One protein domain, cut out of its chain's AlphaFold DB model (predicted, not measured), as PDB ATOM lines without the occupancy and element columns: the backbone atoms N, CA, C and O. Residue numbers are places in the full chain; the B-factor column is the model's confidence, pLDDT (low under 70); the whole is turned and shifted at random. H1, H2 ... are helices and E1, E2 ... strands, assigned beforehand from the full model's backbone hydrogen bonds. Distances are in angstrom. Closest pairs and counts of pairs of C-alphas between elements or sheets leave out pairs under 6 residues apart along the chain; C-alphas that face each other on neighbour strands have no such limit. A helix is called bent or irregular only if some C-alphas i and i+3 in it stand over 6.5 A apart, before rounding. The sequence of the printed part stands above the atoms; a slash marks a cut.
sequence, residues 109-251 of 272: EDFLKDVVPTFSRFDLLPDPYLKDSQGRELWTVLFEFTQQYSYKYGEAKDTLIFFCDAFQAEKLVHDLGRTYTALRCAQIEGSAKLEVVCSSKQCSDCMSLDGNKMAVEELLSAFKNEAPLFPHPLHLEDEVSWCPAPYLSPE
ATOM      1  N   GLU A 109     -39.614  -4.362  34.886       94.81
ATOM      2  CA  GLU A 109     -40.425  -4.602  33.703       94.81
ATOM      3  C   GLU A 109     -39.934  -5.832  32.938       94.81
ATOM      4  O   GLU A 109     -40.740  -6.709  32.636       94.81
ATOM      5  N   ASP A 110     -38.627  -5.934  32.672       94.12
ATOM      6  CA  ASP A 110     -38.046  -7.103  32.000       94.12
ATOM      7  C   ASP A 110     -38.196  -8.365  32.862       94.12
ATOM      8  O   ASP A 110     -38.584  -9.416  32.356       94.12
ATOM      9  N   PHE A 111     -37.958  -8.266  34.175       94.69
ATOM     10  CA  PHE A 111     -38.119  -9.396  35.088       94.69
ATOM     11  C   PHE A 111     -39.563  -9.906  35.122       94.69
ATOM     12  O   PHE A 111     -39.803 -11.099  34.942       94.69
ATOM     13  N   LEU A 112     -40.536  -9.010  35.304       94.50
ATOM     14  CA  LEU A 112     -41.951  -9.371  35.338       94.50
ATOM     15  C   LEU A 112     -42.429  -9.950  34.002       94.50
ATOM     16  O   LEU A 112     -43.259 -10.854  33.987       94.50
ATOM     17  N   LYS A 113     -41.925  -9.422  32.884       94.00
ATOM     18  CA  LYS A 113     -42.369  -9.816  31.548       94.00
ATOM     19  C   LYS A 113     -41.734 -11.118  31.065       94.00
ATOM     20  O   LYS A 113     -42.441 -11.935  30.491       94.00
ATOM     21  N   ASP A 114     -40.431 -11.292  31.269       93.31
ATOM     22  CA  ASP A 114     -39.662 -12.351  30.608       93.31
ATOM     23  C   ASP A 114     -39.114 -13.407  31.591       93.31
ATOM     24  O   ASP A 114     -38.794 -14.515  31.166       93.31
ATOM     25  N   VAL A 115     -39.010 -13.106  32.894       93.94
ATOM     26  CA  VAL A 115     -38.483 -14.048  33.905       93.94
ATOM     27  C   VAL A 115     -39.595 -14.671  34.746       93.94
ATOM     28  O   VAL A 115     -39.650 -15.894  34.858       93.94
ATOM     29  N   VAL A 116     -40.513 -13.874  35.297       94.25
ATOM     30  CA  VAL A 116     -41.621 -14.363  36.145       94.25
ATOM     31  C   VAL A 116     -42.464 -15.464  35.484       94.25
ATOM     32  O   VAL A 116     -42.775 -16.434  36.177       94.25
ATOM     33  N   PRO A 117     -42.794 -15.420  34.176       92.56
ATOM     34  CA  PRO A 117     -43.565 -16.495  33.544       92.56
ATOM     35  C   PRO A 117     -42.903 -17.876  33.637       92.56
ATOM     36  O   PRO A 117     -43.583 -18.897  33.751       92.56
ATOM     37  N   THR A 118     -41.566 -17.914  33.676       91.44
ATOM     38  CA  THR A 118     -40.799 -19.165  33.786       91.44
ATOM     39  C   THR A 118     -40.976 -19.856  35.139       91.44
ATOM     40  O   THR A 118     -40.709 -21.051  35.249       91.44
ATOM     41  N   PHE A 119     -41.456 -19.145  36.168       91.19
ATOM     42  CA  PHE A 119     -41.581 -19.683  37.526       91.19
ATOM     43  C   PHE A 119     -42.555 -20.852  37.602       91.19
ATOM     44  O   PHE A 119     -42.333 -21.773  38.377       91.19
ATOM     45  N   SER A 120     -43.576 -20.861  36.740       87.69
ATOM     46  CA  SER A 120     -44.552 -21.952  36.631       87.69
ATOM     47  C   SER A 120     -43.925 -23.317  36.320       87.69
ATOM     48  O   SER A 120     -44.548 -24.349  36.554       87.69
ATOM     49  N   ARG A 121     -42.690 -23.334  35.802       87.56
ATOM     50  CA  ARG A 121     -41.940 -24.558  35.507       87.56
ATOM     51  C   ARG A 121     -41.184 -25.124  36.703       87.56
ATOM     52  O   ARG A 121     -40.661 -26.230  36.598       87.56
ATOM     53  N   PHE A 122     -41.074 -24.368  37.789       87.75
ATOM     54  CA  PHE A 122     -40.313 -24.745  38.969       87.75
ATOM     55  C   PHE A 122     -41.249 -24.820  40.171       87.75
ATOM     56  O   PHE A 122     -41.624 -23.796  40.735       87.75
ATOM     57  N   ASP A 123     -41.552 -26.035  40.624       83.00
ATOM     58  CA  ASP A 123     -42.473 -26.264  41.750       83.00
ATOM     59  C   ASP A 123     -41.977 -25.671  43.088       83.00
ATOM     60  O   ASP A 123     -42.720 -25.610  44.065       83.00
ATOM     61  N   LEU A 124     -40.713 -25.231  43.149       82.06
ATOM     62  CA  LEU A 124     -40.096 -24.624  44.331       82.06
ATOM     63  C   LEU A 124     -40.412 -23.133  44.511       82.06
ATOM     64  O   LEU A 124     -40.186 -22.595  45.596       82.06
ATOM     65  N   LEU A 125     -40.896 -22.456  43.462       87.88
ATOM     66  CA  LEU A 125     -41.259 -21.046  43.543       87.88
ATOM     67  C   LEU A 125     -42.733 -20.900  43.937       87.88
ATOM     68  O   LEU A 125     -43.589 -21.602  43.401       87.88
ATOM     69  N   PRO A 126     -43.053 -19.982  44.867       88.06
ATOM     70  CA  PRO A 126     -44.439 -19.697  45.198       88.06
ATOM     71  C   PRO A 126     -45.130 -19.014  44.012       88.06
ATOM     72  O   PRO A 126     -44.467 -18.449  43.140       88.06
ATOM     73  N   ASP A 127     -46.466 -19.005  44.012       90.94
ATOM     74  CA  ASP A 127     -47.221 -18.210  43.042       90.94
ATOM     75  C   ASP A 127     -46.745 -16.739  43.109       90.94
ATOM     76  O   ASP A 127     -46.866 -16.097  44.164       90.94
ATOM     77  N   PRO A 128     -46.182 -16.197  42.009       91.12
ATOM     78  CA  PRO A 128     -45.561 -14.876  41.995       91.12
ATOM     79  C   PRO A 128     -46.538 -13.734  42.293       91.12
ATOM     80  O   PRO A 128     -46.095 -12.642  42.660       91.12
ATOM     81  N   TYR A 129     -47.846 -13.964  42.151       93.81
ATOM     82  CA  TYR A 129     -48.889 -12.961  42.364       93.81
ATOM     83  C   TYR A 129     -49.530 -13.035  43.758       93.81
ATOM     84  O   TYR A 129     -50.394 -12.216  44.089       93.81
ATOM     85  N   LEU A 130     -49.089 -13.967  44.614       93.56
ATOM     86  CA  LEU A 130     -49.440 -13.941  46.033       93.56
ATOM     87  C   LEU A 130     -48.935 -12.658  46.683       93.56
ATOM     88  O   LEU A 130     -47.903 -12.113  46.301       93.56
ATOM     89  N   LYS A 131     -49.667 -12.186  47.690       93.12
ATOM     90  CA  LYS A 131     -49.322 -10.967  48.420       93.12
ATOM     91  C   LYS A 131     -48.701 -11.288  49.769       93.12
ATOM     92  O   LYS A 131     -49.206 -12.143  50.497       93.12
ATOM     93  N   ASP A 132     -47.641 -10.563  50.108       88.31
ATOM     94  CA  ASP A 132     -47.063 -10.571  51.447       88.31
ATOM     95  C   ASP A 132     -47.970  -9.851  52.467       88.31
ATOM     96  O   ASP A 132     -49.030  -9.307  52.142       88.31
ATOM     97  N   SER A 133     -47.540  -9.825  53.730       85.69
ATOM     98  CA  SER A 133     -48.260  -9.147  54.818       85.69
ATOM     99  C   SER A 133     -48.385  -7.628  54.635       85.69
ATOM    100  O   SER A 133     -49.211  -7.001  55.299       85.69
ATOM    101  N   GLN A 134     -47.599  -7.033  53.733       87.00
ATOM    102  CA  GLN A 134     -47.625  -5.615  53.375       87.00
ATOM    103  C   GLN A 134     -48.414  -5.353  52.077       87.00
ATOM    104  O   GLN A 134     -48.534  -4.205  51.649       87.00
ATOM    105  N   GLY A 135     -48.983  -6.393  51.457       88.81
ATOM    106  CA  GLY A 135     -49.762  -6.303  50.225       88.81
ATOM    107  C   GLY A 135     -48.933  -6.261  48.937       88.81
ATOM    108  O   GLY A 135     -49.510  -6.000  47.877       88.81
ATOM    109  N   ARG A 136     -47.618  -6.505  49.001       89.81
ATOM    110  CA  ARG A 136     -46.724  -6.568  47.833       89.81
ATOM    111  C   ARG A 136     -46.790  -7.949  47.196       89.81
ATOM    112  O   ARG A 136     -46.803  -8.947  47.907       89.81
ATOM    113  N   GLU A 137     -46.808  -8.006  45.870       94.12
ATOM    114  CA  GLU A 137     -46.773  -9.278  45.139       94.12
ATOM    115  C   GLU A 137     -45.400  -9.950  45.285       94.12
ATOM    116  O   GLU A 137     -44.372  -9.268  45.248       94.12
ATOM    117  N   LEU A 138     -45.358 -11.274  45.442       93.38
ATOM    118  CA  LEU A 138     -44.122 -12.006  45.731       93.38
ATOM    119  C   LEU A 138     -43.061 -11.870  44.640       93.38
ATOM    120  O   LEU A 138     -41.874 -11.869  44.965       93.38
ATOM    121  N   TRP A 139     -43.433 -11.665  43.372       94.06
ATOM    122  CA  TRP A 139     -42.440 -11.384  42.331       94.06
ATOM    123  C   TRP A 139     -41.606 -10.136  42.645       94.06
ATOM    124  O   TRP A 139     -40.426 -10.096  42.308       94.06
ATOM    125  N   THR A 140     -42.175  -9.133  43.330       92.88
ATOM    126  CA  THR A 140     -41.431  -7.922  43.720       92.88
ATOM    127  C   THR A 140     -40.363  -8.228  44.759       92.88
ATOM    128  O   THR A 140     -39.313  -7.596  44.751       92.88
ATOM    129  N   VAL A 141     -40.629  -9.209  45.625       91.62
ATOM    130  CA  VAL A 141     -39.703  -9.698  46.647       91.62
ATOM    131  C   VAL A 141     -38.598 -10.521  45.991       91.62
ATOM    132  O   VAL A 141     -37.423 -10.295  46.255       91.62
ATOM    133  N   LEU A 142     -38.970 -11.420  45.078       93.19
ATOM    134  CA  LEU A 142     -38.031 -12.256  44.326       93.19
ATOM    135  C   LEU A 142     -37.109 -11.411  43.431       93.19
ATOM    136  O   LEU A 142     -35.922 -11.704  43.337       93.19
ATOM    137  N   PHE A 143     -37.614 -10.324  42.839       93.44
ATOM    138  CA  PHE A 143     -36.807  -9.388  42.050       93.44
ATOM    139  C   PHE A 143     -35.636  -8.787  42.839       93.44
ATOM    140  O   PHE A 143     -34.590  -8.506  42.258       93.44
ATOM    141  N   GLU A 144     -35.766  -8.599  44.158       91.25
ATOM    142  CA  GLU A 144     -34.667  -8.052  44.963       91.25
ATOM    143  C   GLU A 144     -33.424  -8.961  44.906       91.25
ATOM    144  O   GLU A 144     -32.311  -8.447  44.927       91.25
ATOM    145  N   PHE A 145     -33.584 -10.278  44.701       88.94
ATOM    146  CA  PHE A 145     -32.473 -11.229  44.538       88.94
ATOM    147  C   PHE A 145     -31.733 -11.149  43.199       88.94
ATOM    148  O   PHE A 145     -30.731 -11.836  43.007       88.94
ATOM    149  N   THR A 146     -32.209 -10.335  42.255       87.75
ATOM    150  CA  THR A 146     -31.477 -10.065  41.010       87.75
ATOM    151  C   THR A 146     -30.686  -8.759  41.074       87.75
ATOM    152  O   THR A 146     -29.976  -8.429  40.127       87.75
ATOM    153  N   GLN A 147     -30.823  -7.988  42.158       84.25
ATOM    154  CA  GLN A 147     -30.166  -6.690  42.328       84.25
ATOM    155  C   GLN A 147     -28.794  -6.846  42.989       84.25
ATOM    156  O   GLN A 147     -28.489  -7.882  43.566       84.25
ATOM    157  N   GLN A 148     -27.945  -5.817  42.965       74.50
ATOM    158  CA  GLN A 148     -26.713  -5.859  43.760       74.50
ATOM    159  C   GLN A 148     -27.031  -5.990  45.260       74.50
ATOM    160  O   GLN A 148     -28.015  -5.428  45.748       74.50
ATOM    161  N   TYR A 149     -26.190  -6.741  45.981       69.44
ATOM    162  CA  TYR A 149     -26.405  -7.095  47.386       69.44
ATOM    163  C   TYR A 149     -26.702  -5.845  48.229       69.44
ATOM    164  O   TYR A 149     -25.883  -4.929  48.327       69.44
ATOM    165  N   SER A 150     -27.887  -5.800  48.836       66.62
ATOM    166  CA  SER A 150     -28.364  -4.664  49.631       66.62
ATOM    167  C   SER A 150     -29.105  -5.146  50.876       66.62
ATOM    168  O   SER A 150     -29.435  -6.324  50.989       66.62
ATOM    169  N   TYR A 151     -29.411  -4.246  51.817       73.25
ATOM    170  CA  TYR A 151     -30.188  -4.596  53.020       73.25
ATOM    171  C   TYR A 151     -31.546  -5.245  52.688       73.25
ATOM    172  O   TYR A 151     -32.046  -6.059  53.460       73.25
ATOM    173  N   LYS A 152     -32.106  -4.942  51.508       78.31
ATOM    174  CA  LYS A 152     -33.377  -5.494  51.029       78.31
ATOM    175  C   LYS A 152     -33.331  -6.996  50.763       78.31
ATOM    176  O   LYS A 152     -34.375  -7.631  50.818       78.31
ATOM    177  N   TYR A 153     -32.147  -7.580  50.547       81.44
ATOM    178  CA  TYR A 153     -31.995  -9.036  50.445       81.44
ATOM    179  C   TYR A 153     -32.431  -9.740  51.732       81.44
ATOM    180  O   TYR A 153     -33.099 -10.768  51.672       81.44
ATOM    181  N   GLY A 154     -32.072  -9.180  52.894       82.75
ATOM    182  CA  GLY A 154     -32.469  -9.731  54.191       82.75
ATOM    183  C   GLY A 154     -33.984  -9.692  54.373       82.75
ATOM    184  O   GLY A 154     -34.594 -10.718  54.654       82.75
ATOM    185  N   GLU A 155     -34.600  -8.540  54.098       85.56
ATOM    186  CA  GLU A 155     -36.061  -8.380  54.163       85.56
ATOM    187  C   GLU A 155     -36.796  -9.300  53.179       85.56
ATOM    188  O   GLU A 155     -37.845  -9.863  53.506       85.56
ATOM    189  N   ALA A 156     -36.251  -9.465  51.971       86.50
ATOM    190  CA  ALA A 156     -36.822 -10.338  50.958       86.50
ATOM    191  C   ALA A 156     -36.777 -11.806  51.390       86.50
ATOM    192  O   ALA A 156     -37.776 -12.521  51.286       86.50
ATOM    193  N   LYS A 157     -35.648 -12.234  51.958       88.06
ATOM    194  CA  LYS A 157     -35.474 -13.576  52.508       88.06
ATOM    195  C   LYS A 157     -36.418 -13.844  53.676       88.06
ATOM    196  O   LYS A 157     -37.112 -14.857  53.658       88.06
ATOM    197  N   ASP A 158     -36.504 -12.921  54.631       89.06
ATOM    198  CA  ASP A 158     -37.413 -13.028  55.779       89.06
ATOM    199  C   ASP A 158     -38.876 -13.133  55.332       89.06
ATOM    200  O   ASP A 158     -39.649 -13.910  55.889       89.06
ATOM    201  N   THR A 159     -39.248 -12.393  54.283       89.69
ATOM    202  CA  THR A 159     -40.590 -12.468  53.694       89.69
ATOM    203  C   THR A 159     -40.843 -13.831  53.045       89.69
ATOM    204  O   THR A 159     -41.907 -14.413  53.244       89.69
ATOM    205  N   LEU A 160     -39.879 -14.373  52.293       90.75
ATOM    206  CA  LEU A 160     -40.048 -15.617  51.532       90.75
ATOM    207  C   LEU A 160     -40.060 -16.892  52.374       90.75
ATOM    208  O   LEU A 160     -40.686 -17.865  51.949       90.75
ATOM    209  N   ILE A 161     -39.451 -16.885  53.566       90.94
ATOM    210  CA  ILE A 161     -39.465 -18.029  54.502       90.94
ATOM    211  C   ILE A 161     -40.899 -18.477  54.838       90.94
ATOM    212  O   ILE A 161     -41.127 -19.645  55.143       90.94
ATOM    213  N   PHE A 162     -41.883 -17.577  54.753       89.31
ATOM    214  CA  PHE A 162     -43.290 -17.904  55.000       89.31
ATOM    215  C   PHE A 162     -43.995 -18.609  53.830       89.31
ATOM    216  O   PHE A 162     -45.116 -19.085  54.010       89.31
ATOM    217  N   PHE A 163     -43.372 -18.674  52.651       89.69
ATOM    218  CA  PHE A 163     -43.996 -19.173  51.420       89.69
ATOM    219  C   PHE A 163     -43.266 -20.371  50.808       89.69
ATOM    220  O   PHE A 163     -43.913 -21.222  50.204       89.69
ATOM    221  N   CYS A 164     -41.940 -20.439  50.933       89.25
ATOM    222  CA  CYS A 164     -41.115 -21.465  50.292       89.25
ATOM    223  C   CYS A 164     -39.759 -21.627  51.001       89.25
ATOM    224  O   CYS A 164     -39.436 -20.893  51.939       89.25
ATOM    225  N   ASP A 165     -38.940 -22.571  50.528       90.12
ATOM    226  CA  ASP A 165     -37.519 -22.611  50.880       90.12
ATOM    227  C   ASP A 165     -36.818 -21.384  50.278       90.12
ATOM    228  O   ASP A 165     -36.454 -21.352  49.099       90.12
ATOM    229  N   ALA A 166     -36.631 -20.360  51.113       89.44
ATOM    230  CA  ALA A 166     -36.076 -19.084  50.688       89.44
ATOM    231  C   ALA A 166     -34.662 -19.210  50.101       89.44
ATOM    232  O   ALA A 166     -34.308 -18.414  49.240       89.44
ATOM    233  N   PHE A 167     -33.859 -20.196  50.523       88.19
ATOM    234  CA  PHE A 167     -32.511 -20.382  49.982       88.19
ATOM    235  C   PHE A 167     -32.550 -20.963  48.566       88.19
ATOM    236  O   PHE A 167     -31.810 -20.520  47.686       88.19
ATOM    237  N   GLN A 168     -33.424 -21.942  48.331       88.81
ATOM    238  CA  GLN A 168     -33.589 -22.512  46.997       88.81
ATOM    239  C   GLN A 168     -34.227 -21.514  46.028       88.81
ATOM    240  O   GLN A 168     -33.735 -21.363  44.908       88.81
ATOM    241  N   ALA A 169     -35.247 -20.779  46.479       90.75
ATOM    242  CA  ALA A 169     -35.878 -19.722  45.694       90.75
ATOM    243  C   ALA A 169     -34.886 -18.601  45.339       90.75
ATOM    244  O   ALA A 169     -34.788 -18.223  44.173       90.75
ATOM    245  N   GLU A 170     -34.101 -18.123  46.314       90.56
ATOM    246  CA  GLU A 170     -33.027 -17.138  46.111       90.56
ATOM    247  C   GLU A 170     -32.058 -17.602  45.017       90.56
ATOM    248  O   GLU A 170     -31.814 -16.886  44.044       90.56
ATOM    249  N   LYS A 171     -31.552 -18.835  45.130       89.75
ATOM    250  CA  LYS A 171     -30.583 -19.383  44.181       89.75
ATOM    251  C   LYS A 171     -31.160 -19.540  42.772       89.75
ATOM    252  O   LYS A 171     -30.486 -19.184  41.807       89.75
ATOM    253  N   LEU A 172     -32.385 -20.056  42.640       92.38
ATOM    254  CA  LEU A 172     -33.027 -20.214  41.335       92.38
ATOM    255  C   LEU A 172     -33.282 -18.856  40.666       92.38
ATOM    256  O   LEU A 172     -32.973 -18.686  39.487       92.38
ATOM    257  N   VAL A 173     -33.819 -17.882  41.407       93.19
ATOM    258  CA  VAL A 173     -34.095 -16.543  40.865       93.19
ATOM    259  C   VAL A 173     -32.807 -15.834  40.471       93.19
ATOM    260  O   VAL A 173     -32.759 -15.197  39.418       93.19
ATOM    261  N   HIS A 174     -31.744 -15.998  41.257       90.56
ATOM    262  CA  HIS A 174     -30.425 -15.499  40.898       90.56
ATOM    263  C   HIS A 174     -29.901 -16.149  39.604       90.56
ATOM    264  O   HIS A 174     -29.407 -15.443  38.726       90.56
ATOM    265  N   ASP A 175     -30.043 -17.468  39.433       91.88
ATOM    266  CA  ASP A 175     -29.636 -18.160  38.201       91.88
ATOM    267  C   ASP A 175     -30.437 -17.685  36.975       91.88
ATOM    268  O   ASP A 175     -29.842 -17.413  35.927       91.88
ATOM    269  N   LEU A 176     -31.760 -17.533  37.103       94.25
ATOM    270  CA  LEU A 176     -32.627 -16.995  36.047       94.25
ATOM    271  C   LEU A 176     -32.242 -15.553  35.689       94.25
ATOM    272  O   LEU A 176     -32.023 -15.243  34.517       94.25
ATOM    273  N   GLY A 177     -32.104 -14.686  36.697       92.81
ATOM    274  CA  GLY A 177     -31.751 -13.279  36.524       92.81
ATOM    275  C   GLY A 177     -30.369 -13.095  35.898       92.81
ATOM    276  O   GLY A 177     -30.222 -12.332  34.943       92.81
ATOM    277  N   ARG A 178     -29.362 -13.840  36.375       90.69
ATOM    278  CA  ARG A 178     -27.998 -13.830  35.823       90.69
ATOM    279  C   ARG A 178     -27.985 -14.269  34.363       90.69
ATOM    280  O   ARG A 178     -27.351 -13.612  33.543       90.69
ATOM    281  N   THR A 179     -28.682 -15.359  34.045       94.00
ATOM    282  CA  THR A 179     -28.732 -15.897  32.679       94.00
ATOM    283  C   THR A 179     -29.396 -14.901  31.736       94.00
ATOM    284  O   THR A 179     -28.805 -14.535  30.725       94.00
ATOM    285  N   TYR A 180     -30.575 -14.389  32.096       95.00
ATOM    286  CA  TYR A 180     -31.285 -13.399  31.287       95.00
ATOM    287  C   TYR A 180     -30.461 -12.118  31.076       95.00
ATOM    288  O   TYR A 180     -30.366 -11.614  29.958       95.00
ATOM    289  N   THR A 181     -29.804 -11.626  32.130       92.06
ATOM    290  CA  THR A 181     -28.924 -10.449  32.059       92.06
ATOM    291  C   THR A 181     -27.768 -10.679  31.088       92.06
ATOM    292  O   THR A 181     -27.541  -9.839  30.222       92.06
ATOM    293  N   ALA A 182     -27.089 -11.830  31.161       90.56
ATOM    294  CA  ALA A 182     -25.997 -12.165  30.243       90.56
ATOM    295  C   ALA A 182     -26.459 -12.190  28.774       90.56
ATOM    296  O   ALA A 182     -25.786 -11.641  27.904       90.56
ATOM    297  N   LEU A 183     -27.640 -12.759  28.507       93.25
ATOM    298  CA  LEU A 183     -28.231 -12.777  27.168       93.25
ATOM    299  C   LEU A 183     -28.548 -11.366  26.647       93.25
ATOM    300  O   LEU A 183     -28.274 -11.056  25.489       93.25
ATOM    301  N   ARG A 184     -29.115 -10.498  27.494       92.69
ATOM    302  CA  ARG A 184     -29.428  -9.110  27.125       92.69
ATOM    303  C   ARG A 184     -28.166  -8.274  26.918       92.69
ATOM    304  O   ARG A 184     -28.138  -7.502  25.965       92.69
ATOM    305  N   CYS A 185     -27.127  -8.455  27.740       88.19
ATOM    306  CA  CYS A 185     -25.817  -7.838  27.511       88.19
ATOM    307  C   CYS A 185     -25.267  -8.235  26.139       88.19
ATOM    308  O   CYS A 185     -24.989  -7.360  25.326       88.19
ATOM    309  N   ALA A 186     -25.218  -9.538  25.844       87.31
ATOM    310  CA  ALA A 186     -24.721 -10.043  24.566       87.31
ATOM    311  C   ALA A 186     -25.505  -9.473  23.369       87.31
ATOM    312  O   ALA A 186     -24.908  -9.058  22.379       87.31
ATOM    313  N   GLN A 187     -26.835  -9.375  23.480       88.50
ATOM    314  CA  GLN A 187     -27.677  -8.765  22.449       88.50
ATOM    315  C   GLN A 187     -27.363  -7.274  22.234       88.50
ATOM    316  O   GLN A 187     -27.293  -6.826  21.090       88.50
ATOM    317  N   ILE A 188     -27.181  -6.500  23.309       86.12
ATOM    318  CA  ILE A 188     -26.866  -5.061  23.242       86.12
ATOM    319  C   ILE A 188     -25.461  -4.832  22.670       86.12
ATOM    320  O   ILE A 188     -25.255  -3.901  21.893       86.12
ATOM    321  N   GLU A 189     -24.512  -5.694  23.027       79.44
ATOM    322  CA  GLU A 189     -23.121  -5.655  22.562       79.44
ATOM    323  C   GLU A 189     -22.952  -6.186  21.127       79.44
ATOM    324  O   GLU A 189     -21.894  -6.006  20.524       79.44
ATOM    325  N   GLY A 190     -23.995  -6.790  20.548       77.81
ATOM    326  CA  GLY A 190     -23.993  -7.304  19.178       77.81
ATOM    327  C   GLY A 190     -23.375  -8.696  19.023       77.81
ATOM    328  O   GLY A 190     -23.142  -9.137  17.895       77.81
ATOM    329  N   SER A 191     -23.128  -9.413  20.120       83.12
ATOM    330  CA  SER A 191     -22.668 -10.801  20.083       83.12
ATOM    331  C   SER A 191     -23.811 -11.715  19.640       83.12
ATOM    332  O   SER A 191     -24.841 -11.827  20.301       83.12
ATOM    333  N   ALA A 192     -23.637 -12.401  18.508       85.62
ATOM    334  CA  ALA A 192     -24.656 -13.309  17.977       85.62
ATOM    335  C   ALA A 192     -24.736 -14.636  18.751       85.62
ATOM    336  O   ALA A 192     -25.777 -15.303  18.742       85.62
ATOM    337  N   LYS A 193     -23.632 -15.038  19.394       89.75
ATOM    338  CA  LYS A 193     -23.495 -16.318  20.089       89.75
ATOM    339  C   LYS A 193     -22.803 -16.170  21.442       89.75
ATOM    340  O   LYS A 193     -22.006 -15.259  21.655       89.75
ATOM    341  N   LEU A 194     -23.122 -17.105  22.330       89.88
ATOM    342  CA  LEU A 194     -22.513 -17.288  23.644       89.88
ATOM    343  C   LEU A 194     -21.977 -18.713  23.746       89.88
ATOM    344  O   LEU A 194     -22.669 -19.661  23.372       89.88
ATOM    345  N   GLU A 195     -20.767 -18.863  24.263       92.12
ATOM    346  CA  GLU A 195     -20.212 -20.162  24.620       92.12
ATOM    347  C   GLU A 195     -20.744 -20.609  25.985       92.12
ATOM    348  O   GLU A 195     -20.806 -19.829  26.942       92.12
ATOM    349  N   VAL A 196     -21.148 -21.873  26.073       93.38
ATOM    350  CA  VAL A 196     -21.598 -22.501  27.316       93.38
ATOM    351  C   VAL A 196     -20.388 -23.038  28.075       93.38
ATOM    352  O   VAL A 196     -19.659 -23.870  27.552       93.38
ATOM    353  N   VAL A 197     -20.210 -22.606  29.325       91.50
ATOM    354  CA  VAL A 197     -19.106 -23.034  30.198       91.50
ATOM    355  C   VAL A 197     -19.661 -23.669  31.472       91.50
ATOM    356  O   VAL A 197     -20.310 -23.015  32.300       91.50
ATOM    357  N   CYS A 198     -19.411 -24.961  31.644       89.62
ATOM    358  CA  CYS A 198     -19.898 -25.750  32.764       89.62
ATOM    359  C   CYS A 198     -18.875 -25.846  33.908       89.62
ATOM    360  O   CYS A 198     -17.670 -25.718  33.741       89.62
ATOM    361  N   SER A 199     -19.376 -26.100  35.121       88.19
ATOM    362  CA  SER A 199     -18.576 -26.188  36.358       88.19
ATOM    363  C   SER A 199     -18.701 -27.550  37.048       88.19
ATOM    364  O   SER A 199     -18.622 -27.631  38.272       88.19
ATOM    365  N   SER A 200     -19.000 -28.600  36.275       85.75
ATOM    366  CA  SER A 200     -19.307 -29.970  36.730       85.75
ATOM    367  C   SER A 200     -20.494 -30.115  37.697       85.75
ATOM    368  O   SER A 200     -20.712 -31.195  38.240       85.75
ATOM    369  N   LYS A 201     -21.259 -29.044  37.938       88.75
ATOM    370  CA  LYS A 201     -22.490 -29.045  38.759       88.75
ATOM    371  C   LYS A 201     -23.759 -29.225  37.922       88.75
ATOM    372  O   LYS A 201     -24.851 -29.305  38.475       88.75
ATOM    373  N   GLN A 202     -23.607 -29.207  36.605       93.06
ATOM    374  CA  GLN A 202     -24.671 -29.324  35.624       93.06
ATOM    375  C   GLN A 202     -25.039 -30.797  35.373       93.06
ATOM    376  O   GLN A 202     -24.240 -31.700  35.624       93.06
ATOM    377  N   CYS A 203     -26.248 -31.045  34.862       92.56
ATOM    378  CA  CYS A 203     -26.683 -32.375  34.426       92.56
ATOM    379  C   CYS A 203     -25.901 -32.851  33.189       92.56
ATOM    380  O   CYS A 203     -25.244 -32.051  32.524       92.56
ATOM    381  N   SER A 204     -26.000 -34.139  32.844       92.56
ATOM    382  CA  SER A 204     -25.309 -34.719  31.679       92.56
ATOM    383  C   SER A 204     -25.579 -33.966  30.378       92.56
ATOM    384  O   SER A 204     -24.669 -33.781  29.576       92.56
ATOM    385  N   ASP A 205     -26.812 -33.501  30.193       92.75
ATOM    386  CA  ASP A 205     -27.243 -32.852  28.959       92.75
ATOM    387  C   ASP A 205     -26.614 -31.463  28.846       92.75
ATOM    388  O   ASP A 205     -26.015 -31.136  27.827       92.75
ATOM    389  N   CYS A 206     -26.627 -30.685  29.930       94.25
ATOM    390  CA  CYS A 206     -25.906 -29.418  30.008       94.25
ATOM    391  C   CYS A 206     -24.387 -29.608  29.881       94.25
ATOM    392  O   CYS A 206     -23.741 -28.843  29.175       94.25
ATOM    393  N   MET A 207     -23.816 -30.644  30.504       94.75
ATOM    394  CA  MET A 207     -22.388 -30.967  30.373       94.75
ATOM    395  C   MET A 207     -22.007 -31.334  28.933       94.75
ATOM    396  O   MET A 207     -20.887 -31.063  28.517       94.75
ATOM    397  N   SER A 208     -22.923 -31.912  28.148       94.50
ATOM    398  CA  SER A 208     -22.696 -32.179  26.719       94.50
ATOM    399  C   SER A 208     -22.696 -30.917  25.849       94.50
ATOM    400  O   SER A 208     -22.288 -30.969  24.688       94.50
ATOM    401  N   LEU A 209     -23.158 -29.791  26.404       94.12
ATOM    402  CA  LEU A 209     -23.132 -28.483  25.760       94.12
ATOM    403  C   LEU A 209     -21.883 -27.670  26.115       94.12
ATOM    404  O   LEU A 209     -21.737 -26.576  25.586       94.12
ATOM    405  N   ASP A 210     -20.997 -28.163  26.980       92.94
ATOM    406  CA  ASP A 210     -19.776 -27.450  27.364       92.94
ATOM    407  C   ASP A 210     -18.888 -27.151  26.140       92.94
ATOM    408  O   ASP A 210     -18.626 -28.032  25.320       92.94
ATOM    409  N   GLY A 211     -18.485 -25.887  25.983       86.88
ATOM    410  CA  GLY A 211     -17.777 -25.361  24.810       86.88
ATOM    411  C   GLY A 211     -18.654 -25.101  23.575       86.88
ATOM    412  O   GLY A 211     -18.188 -24.546  22.577       86.88
ATOM    413  N   ASN A 212     -19.942 -25.473  23.591       92.81
ATOM    414  CA  ASN A 212     -20.824 -25.210  22.455       92.81
ATOM    415  C   ASN A 212     -21.243 -23.740  22.407       92.81
ATOM    416  O   ASN A 212     -21.597 -23.122  23.412       92.81
ATOM    417  N   LYS A 213     -21.292 -23.210  21.183       92.44
ATOM    418  CA  LYS A 213     -21.719 -21.840  20.891       92.44
ATOM    419  C   LYS A 213     -23.204 -21.813  20.542       92.44
ATOM    420  O   LYS A 213     -23.621 -22.372  19.526       92.44
ATOM    421  N   MET A 214     -23.993 -21.137  21.367       93.56
ATOM    422  CA  MET A 214     -25.449 -21.046  21.253       93.56
ATOM    423  C   MET A 214     -25.893 -19.654  20.812       93.56
ATOM    424  O   MET A 214     -25.305 -18.657  21.226       93.56
ATOM    425  N   ALA A 215     -26.930 -19.571  19.978       93.94
ATOM    426  CA  ALA A 215     -27.434 -18.295  19.482       93.94
ATOM    427  C   ALA A 215     -28.161 -17.504  20.583       93.94
ATOM    428  O   ALA A 215     -29.061 -18.021  21.248       93.94
ATOM    429  N   VAL A 216     -27.805 -16.224  20.735       93.31
ATOM    430  CA  VAL A 216     -28.384 -15.337  21.761       93.31
ATOM    431  C   VAL A 216     -29.893 -15.178  21.574       93.31
ATOM    432  O   VAL A 216     -30.652 -15.294  22.534       93.31
ATOM    433  N   GLU A 217     -30.346 -14.977  20.334       94.00
ATOM    434  CA  GLU A 217     -31.769 -14.787  20.023       94.00
ATOM    435  C   GLU A 217     -32.621 -16.025  20.327       94.00
ATOM    436  O   GLU A 217     -33.748 -15.899  20.804       94.00
ATOM    437  N   GLU A 218     -32.084 -17.228  20.106       94.88
ATOM    438  CA  GLU A 218     -32.789 -18.478  20.417       94.88
ATOM    439  C   GLU A 218     -32.967 -18.639  21.929       94.88
ATOM    440  O   GLU A 218     -34.070 -18.926  22.400       94.88
ATOM    441  N   LEU A 219     -31.909 -18.372  22.701       94.94
ATOM    442  CA  LEU A 219     -31.951 -18.423  24.162       94.94
ATOM    443  C   LEU A 219     -32.883 -17.349  24.748       94.94
ATOM    444  O   LEU A 219     -33.673 -17.647  25.644       94.94
ATOM    445  N   LEU A 220     -32.865 -16.119  24.221       94.38
ATOM    446  CA  LEU A 220     -33.798 -15.060  24.633       94.38
ATOM    447  C   LEU A 220     -35.245 -15.393  24.269       94.38
ATOM    448  O   LEU A 220     -36.158 -15.132  25.055       94.38
ATOM    449  N   SER A 221     -35.475 -15.971  23.089       94.00
ATOM    450  CA  SER A 221     -36.808 -16.430  22.700       94.00
ATOM    451  C   SER A 221     -37.303 -17.543  23.618       94.00
ATOM    452  O   SER A 221     -38.498 -17.597  23.896       94.00
ATOM    453  N   ALA A 222     -36.413 -18.412  24.098       93.19
ATOM    454  CA  ALA A 222     -36.760 -19.471  25.034       93.19
ATOM    455  C   ALA A 222     -37.293 -18.897  26.360       93.19
ATOM    456  O   ALA A 222     -38.337 -19.342  26.824       93.19
ATOM    457  N   PHE A 223     -36.666 -17.845  26.907       91.25
ATOM    458  CA  PHE A 223     -37.200 -17.112  28.068       91.25
ATOM    459  C   PHE A 223     -38.603 -16.546  27.808       91.25
ATOM    460  O   PHE A 223     -39.520 -16.788  28.589       91.25
ATOM    461  N   LYS A 224     -38.796 -15.859  26.676       88.81
ATOM    462  CA  LYS A 224     -40.088 -15.249  26.302       88.81
ATOM    463  C   LYS A 224     -41.205 -16.268  26.078       88.81
ATOM    464  O   LYS A 224     -42.372 -15.938  26.246       88.81
ATOM    465  N   ASN A 225     -40.840 -17.490  25.700       90.81
ATOM    466  CA  ASN A 225     -41.756 -18.617  25.543       90.81
ATOM    467  C   ASN A 225     -41.875 -19.448  26.831       90.81
ATOM    468  O   ASN A 225     -42.262 -20.614  26.773       90.81
ATOM    469  N   GLU A 226     -41.503 -18.866  27.977       90.44
ATOM    470  CA  GLU A 226     -41.600 -19.462  29.313       90.44
ATOM    471  C   GLU A 226     -40.747 -20.726  29.474       90.44
ATOM    472  O   GLU A 226     -40.917 -21.491  30.418       90.44
ATOM    473  N   ALA A 227     -39.815 -20.964  28.553       90.75
ATOM    474  CA  ALA A 227     -39.103 -22.217  28.414       90.75
ATOM    475  C   ALA A 227     -37.586 -22.058  28.293       90.75
ATOM    476  O   ALA A 227     -37.006 -22.563  27.330       90.75
ATOM    477  N   PRO A 228     -36.928 -21.393  29.262       92.50
ATOM    478  CA  PRO A 228     -35.493 -21.184  29.208       92.50
ATOM    479  C   PRO A 228     -34.757 -22.523  29.174       92.50
ATOM    480  O   PRO A 228     -35.138 -23.486  29.843       92.50
ATOM    481  N   LEU A 229     -33.677 -22.567  28.396       93.44
ATOM    482  CA  LEU A 229     -32.787 -23.723  28.387       93.44
ATOM    483  C   LEU A 229     -31.978 -23.812  29.687       93.44
ATOM    484  O   LEU A 229     -31.676 -24.910  30.137       93.44
ATOM    485  N   PHE A 230     -31.654 -22.668  30.302       93.31
ATOM    486  CA  PHE A 230     -30.911 -22.586  31.557       93.31
ATOM    487  C   PHE A 230     -31.461 -21.482  32.480       93.31
ATOM    488  O   PHE A 230     -31.779 -20.398  31.985       93.31
ATOM    489  N   PRO A 231     -31.486 -21.695  33.809       93.62
ATOM    490  CA  PRO A 231     -31.569 -23.013  34.444       93.62
ATOM    491  C   PRO A 231     -32.825 -23.765  33.967       93.62
ATOM    492  O   PRO A 231     -33.755 -23.151  33.449       93.62
ATOM    493  N   HIS A 232     -32.871 -25.085  34.153       92.44
ATOM    494  CA  HIS A 232     -34.042 -25.888  33.787       92.44
ATOM    495  C   HIS A 232     -34.399 -26.914  34.874       92.44
ATOM    496  O   HIS A 232     -33.502 -27.373  35.588       92.44
ATOM    497  N   PRO A 233     -35.678 -27.308  35.011       90.62
ATOM    498  CA  PRO A 233     -36.085 -28.342  35.960       90.62
ATOM    499  C   PRO A 233     -35.394 -29.684  35.687       90.62
ATOM    500  O   PRO A 233     -35.100 -30.020  34.534       90.62
ATOM    501  N   LEU A 234     -35.156 -30.456  36.746       88.25
ATOM    502  CA  LEU A 234     -34.739 -31.853  36.684       88.25
ATOM    503  C   LEU A 234     -35.871 -32.720  37.226       88.25
ATOM    504  O   LEU A 234     -36.346 -32.508  38.337       88.25
ATOM    505  N   HIS A 235     -36.281 -33.716  36.447       72.62
ATOM    506  CA  HIS A 235     -37.263 -34.701  36.882       72.62
ATOM    507  C   HIS A 235     -36.525 -35.888  37.505       72.62
ATOM    508  O   HIS A 235     -36.230 -36.872  36.830       72.62
ATOM    509  N   LEU A 236     -36.166 -35.751  38.781       69.19
ATOM    510  CA  LEU A 236     -35.687 -36.863  39.601       69.19
ATOM    511  C   LEU A 236     -36.871 -37.440  40.370       69.19
ATOM    512  O   LEU A 236     -37.745 -36.693  40.795       69.19
ATOM    513  N   GLU A 237     -36.886 -38.765  40.503       55.62
ATOM    514  CA  GLU A 237     -38.069 -39.601  40.756       55.62
ATOM    515  C   GLU A 237     -38.979 -39.154  41.918       55.62
ATOM    516  O   GLU A 237     -40.161 -39.461  41.843       55.62
ATOM    517  N   ASP A 238     -38.494 -38.371  42.899       56.72
ATOM    518  CA  ASP A 238     -39.305 -37.812  44.000       56.72
ATOM    519  C   ASP A 238     -38.813 -36.449  44.574       56.72
ATOM    520  O   ASP A 238     -39.328 -35.987  45.595       56.72
ATOM    521  N   GLU A 239     -37.834 -35.767  43.955       64.75
ATOM    522  CA  GLU A 239     -37.312 -34.472  44.442       64.75
ATOM    523  C   GLU A 239     -37.421 -33.374  43.377       64.75
ATOM    524  O   GLU A 239     -36.901 -33.506  42.266       64.75
ATOM    525  N   VAL A 240     -38.050 -32.248  43.739       64.69
ATOM    526  CA  VAL A 240     -38.047 -31.031  42.918       64.69
ATOM    527  C   VAL A 240     -36.635 -30.458  42.940       64.69
ATOM    528  O   VAL A 240     -36.193 -29.883  43.933       64.69
ATOM    529  N   SER A 241     -35.921 -30.622  41.833       82.38
ATOM    530  CA  SER A 241     -34.569 -30.105  41.646       82.38
ATOM    531  C   SER A 241     -34.466 -29.380  40.309       82.38
ATOM    532  O   SER A 241     -35.315 -29.521  39.427       82.38
ATOM    533  N   TRP A 242     -33.418 -28.583  40.134       90.56
ATOM    534  CA  TRP A 242     -33.115 -27.935  38.864       90.56
ATOM    535  C   TRP A 242     -31.634 -28.066  38.545       90.56
ATOM    536  O   TRP A 242     -30.779 -28.149  39.429       90.56
ATOM    537  N   CYS A 243     -31.329 -28.056  37.254       92.62
ATOM    538  CA  CYS A 243     -29.964 -27.941  36.795       92.62
ATOM    539  C   CYS A 243     -29.543 -26.472  36.918       92.62
ATOM    540  O   CYS A 243     -30.180 -25.612  36.295       92.62
ATOM    541  N   PRO A 244     -28.489 -26.153  37.693       91.44
ATOM    542  CA  PRO A 244     -28.005 -24.785  37.807       91.44
ATOM    543  C   PRO A 244     -27.509 -24.288  36.450       91.44
ATOM    544  O   PRO A 244     -26.895 -25.041  35.687       91.44
ATOM    545  N   ALA A 245     -27.732 -23.008  36.165       92.38
ATOM    546  CA  ALA A 245     -27.325 -22.434  34.889       92.38
ATOM    547  C   ALA A 245     -25.791 -22.491  34.718       92.38
ATOM    548  O   ALA A 245     -25.066 -22.135  35.657       92.38
ATOM    549  N   PRO A 246     -25.268 -22.900  33.547       93.19
ATOM    550  CA  PRO A 246     -23.852 -22.747  33.232       93.19
ATOM    551  C   PRO A 246     -23.461 -21.260  33.170       93.19
ATOM    552  O   PRO A 246     -24.291 -20.352  33.296       93.19
ATOM    553  N   TYR A 247     -22.170 -20.982  33.037       91.31
ATOM    554  CA  TYR A 247     -21.715 -19.653  32.655       91.31
ATOM    555  C   TYR A 247     -21.888 -19.477  31.142       91.31
ATOM    556  O   TYR A 247     -21.644 -20.411  30.386       91.31
ATOM    557  N   LEU A 248     -22.365 -18.306  30.715       91.31
ATOM    558  CA  LEU A 248     -22.510 -17.959  29.304       91.31
ATOM    559  C   LEU A 248     -21.462 -16.898  28.982       91.31
ATOM    560  O   LEU A 248     -21.569 -15.767  29.459       91.31
ATOM    561  N   SER A 249     -20.441 -17.294  28.226       85.25
ATOM    562  CA  SER A 249     -19.313 -16.441  27.866       85.25
ATOM    563  C   SER A 249     -19.571 -15.782  26.508       85.25
ATOM    564  O   SER A 249     -19.756 -16.509  25.525       85.25
ATOM    565  N   PRO A 250     -19.661 -14.441  26.413       73.69
ATOM    566  CA  PRO A 250     -19.859 -13.771  25.130       73.69
ATOM    567  C   PRO A 250     -18.658 -13.994  24.223       73.69
ATOM    568  O   PRO A 250     -17.512 -13.855  24.650       73.69
ATOM    569  N   GLU A 251     -18.917 -14.280  22.945       68.00
ATOM    570  CA  GLU A 251     -17.888 -14.039  21.937       68.00
ATOM    571  C   GLU A 251     -17.587 -12.544  21.952       68.00
ATOM    572  O   GLU A 251     -18.507 -11.729  21.829       68.00
TER     573      GLU A 251
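What this domain is: This is residues 109 to 251 of the 272 residues of an uncharacterized protein of Iodobacter fluviatilis (UniProt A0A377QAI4). One long helix, H4, runs through the middle of the domain, with a helical hairpin, H2 and H3, at its first end and a small sheet of three short strands, E2, E1 and E5, packed near its last end. H1 and H6 pack across H4 at steep angles, and the two-stranded hairpin E3 and E4 reaches away from the body with its turn, residues 237 and 238, outermost. The printed part has 143 residues, with six named helices and five named strands in the order H1 H2 H3 H4 E1 H5 E2 H6 E3 E4 E5, and its class is mixed, helices and strands. The larger sheet has the order E2 - E1 - E5 and the smaller one E3 - E4, both antiparallel. The whole is compact, with a radius of gyration of the C-alphas of 15.3 A and spans of 45 by 38 by 27 A.

Where its parts are: H1 is residues 109 to 121, 20.1 A long, beginning at C-alpha 109, (-40.425, -4.602, 33.703). It is irregular, but only just: C-alphas 113 and 116 are 6.51 A apart. H2 is residues 138 to 144, and H3 is residues 151 to 160, 14.9 A long. H4, residues 166 to 189, is the longest helix at 33.8 A, from C-alpha 166 at (-36.076, -19.084, 50.688) to C-alpha 189 at (-23.121, -5.655, 22.562). E1 is residues 193 to 197, H5 residues 204 to 207, E2 residues 213 to 215, and H6 residues 216 to 224, 12.6 A long. E3, residues 232 to 236, and E4, residues 239 to 243, are each 12.5 A long. E5 is residues 247 to 250, ending at C-alpha 250, (-19.859, -13.771, 25.130).

How they stand to each other: H4 is the hub, touching four other helices. H1 touches it at a steep tilt of 50 degrees, opposite ways, the closest C-alphas being those of Val 115 and Leu 176 at 6.9 A. H2 and H3 form a helical hairpin at a shallow tilt of 28 degrees, with the C-alphas of Val 141 and Ala 156 closest at 5.2 A. H2 touches H4 at a steep tilt of 63 degrees, closest at the C-alphas of Leu 142 and Val 173, 6.8 A. H3 touches H4 with the C-alphas of Leu 160 and Ala 166 closest at 5.3 A. H6 touches H4, with the C-alphas of Leu 183 and Val 216 closest at 6.0 A. H6 also touches H1, closest at the C-alphas of Asp 114 and Lys 224, 5.2 A. H4 and H6 are on one face of the sheet E2 E1 E5, an arrangement of two layers, helices over a sheet. H4 has a height over the sheet of 9.7 A and runs along the strands, at 5 degrees to E5 on the local plane. E1 is the inner strand: N 195 and O 249 of E5 are 2.9 A apart, and N 214 of E2 and O 194 are 2.8 A apart, both within hydrogen-bond range. H5 touches no helix and is only just not on this sheet, with 4 pairs of C-alphas within 10 A. In the hairpin E3 and E4, N 234 and O 241 are within hydrogen-bond range at 2.8 A; E4 and H4 are near each other. Every O i to N i+4 pair is within hydrogen-bond range in H4 and H6, against 2 of 3 in H2, 5 of 6 in H3 and 3 of 9 in H1, where 4 of 10 O i to N i+3 pairs are; H5 is too short for an O i to N i+4 pair.

The domain as a whole: The two C-alphas farthest apart, those of Gln 134 and Gly 211, are 45.8 A apart. The printed part has no cut. The link from H1 to H2, residues 122 to 137, is long. The mean pLDDT of the printed part is 88.6, and residues 149 to 150, 236 to 240 and 251 are under 70.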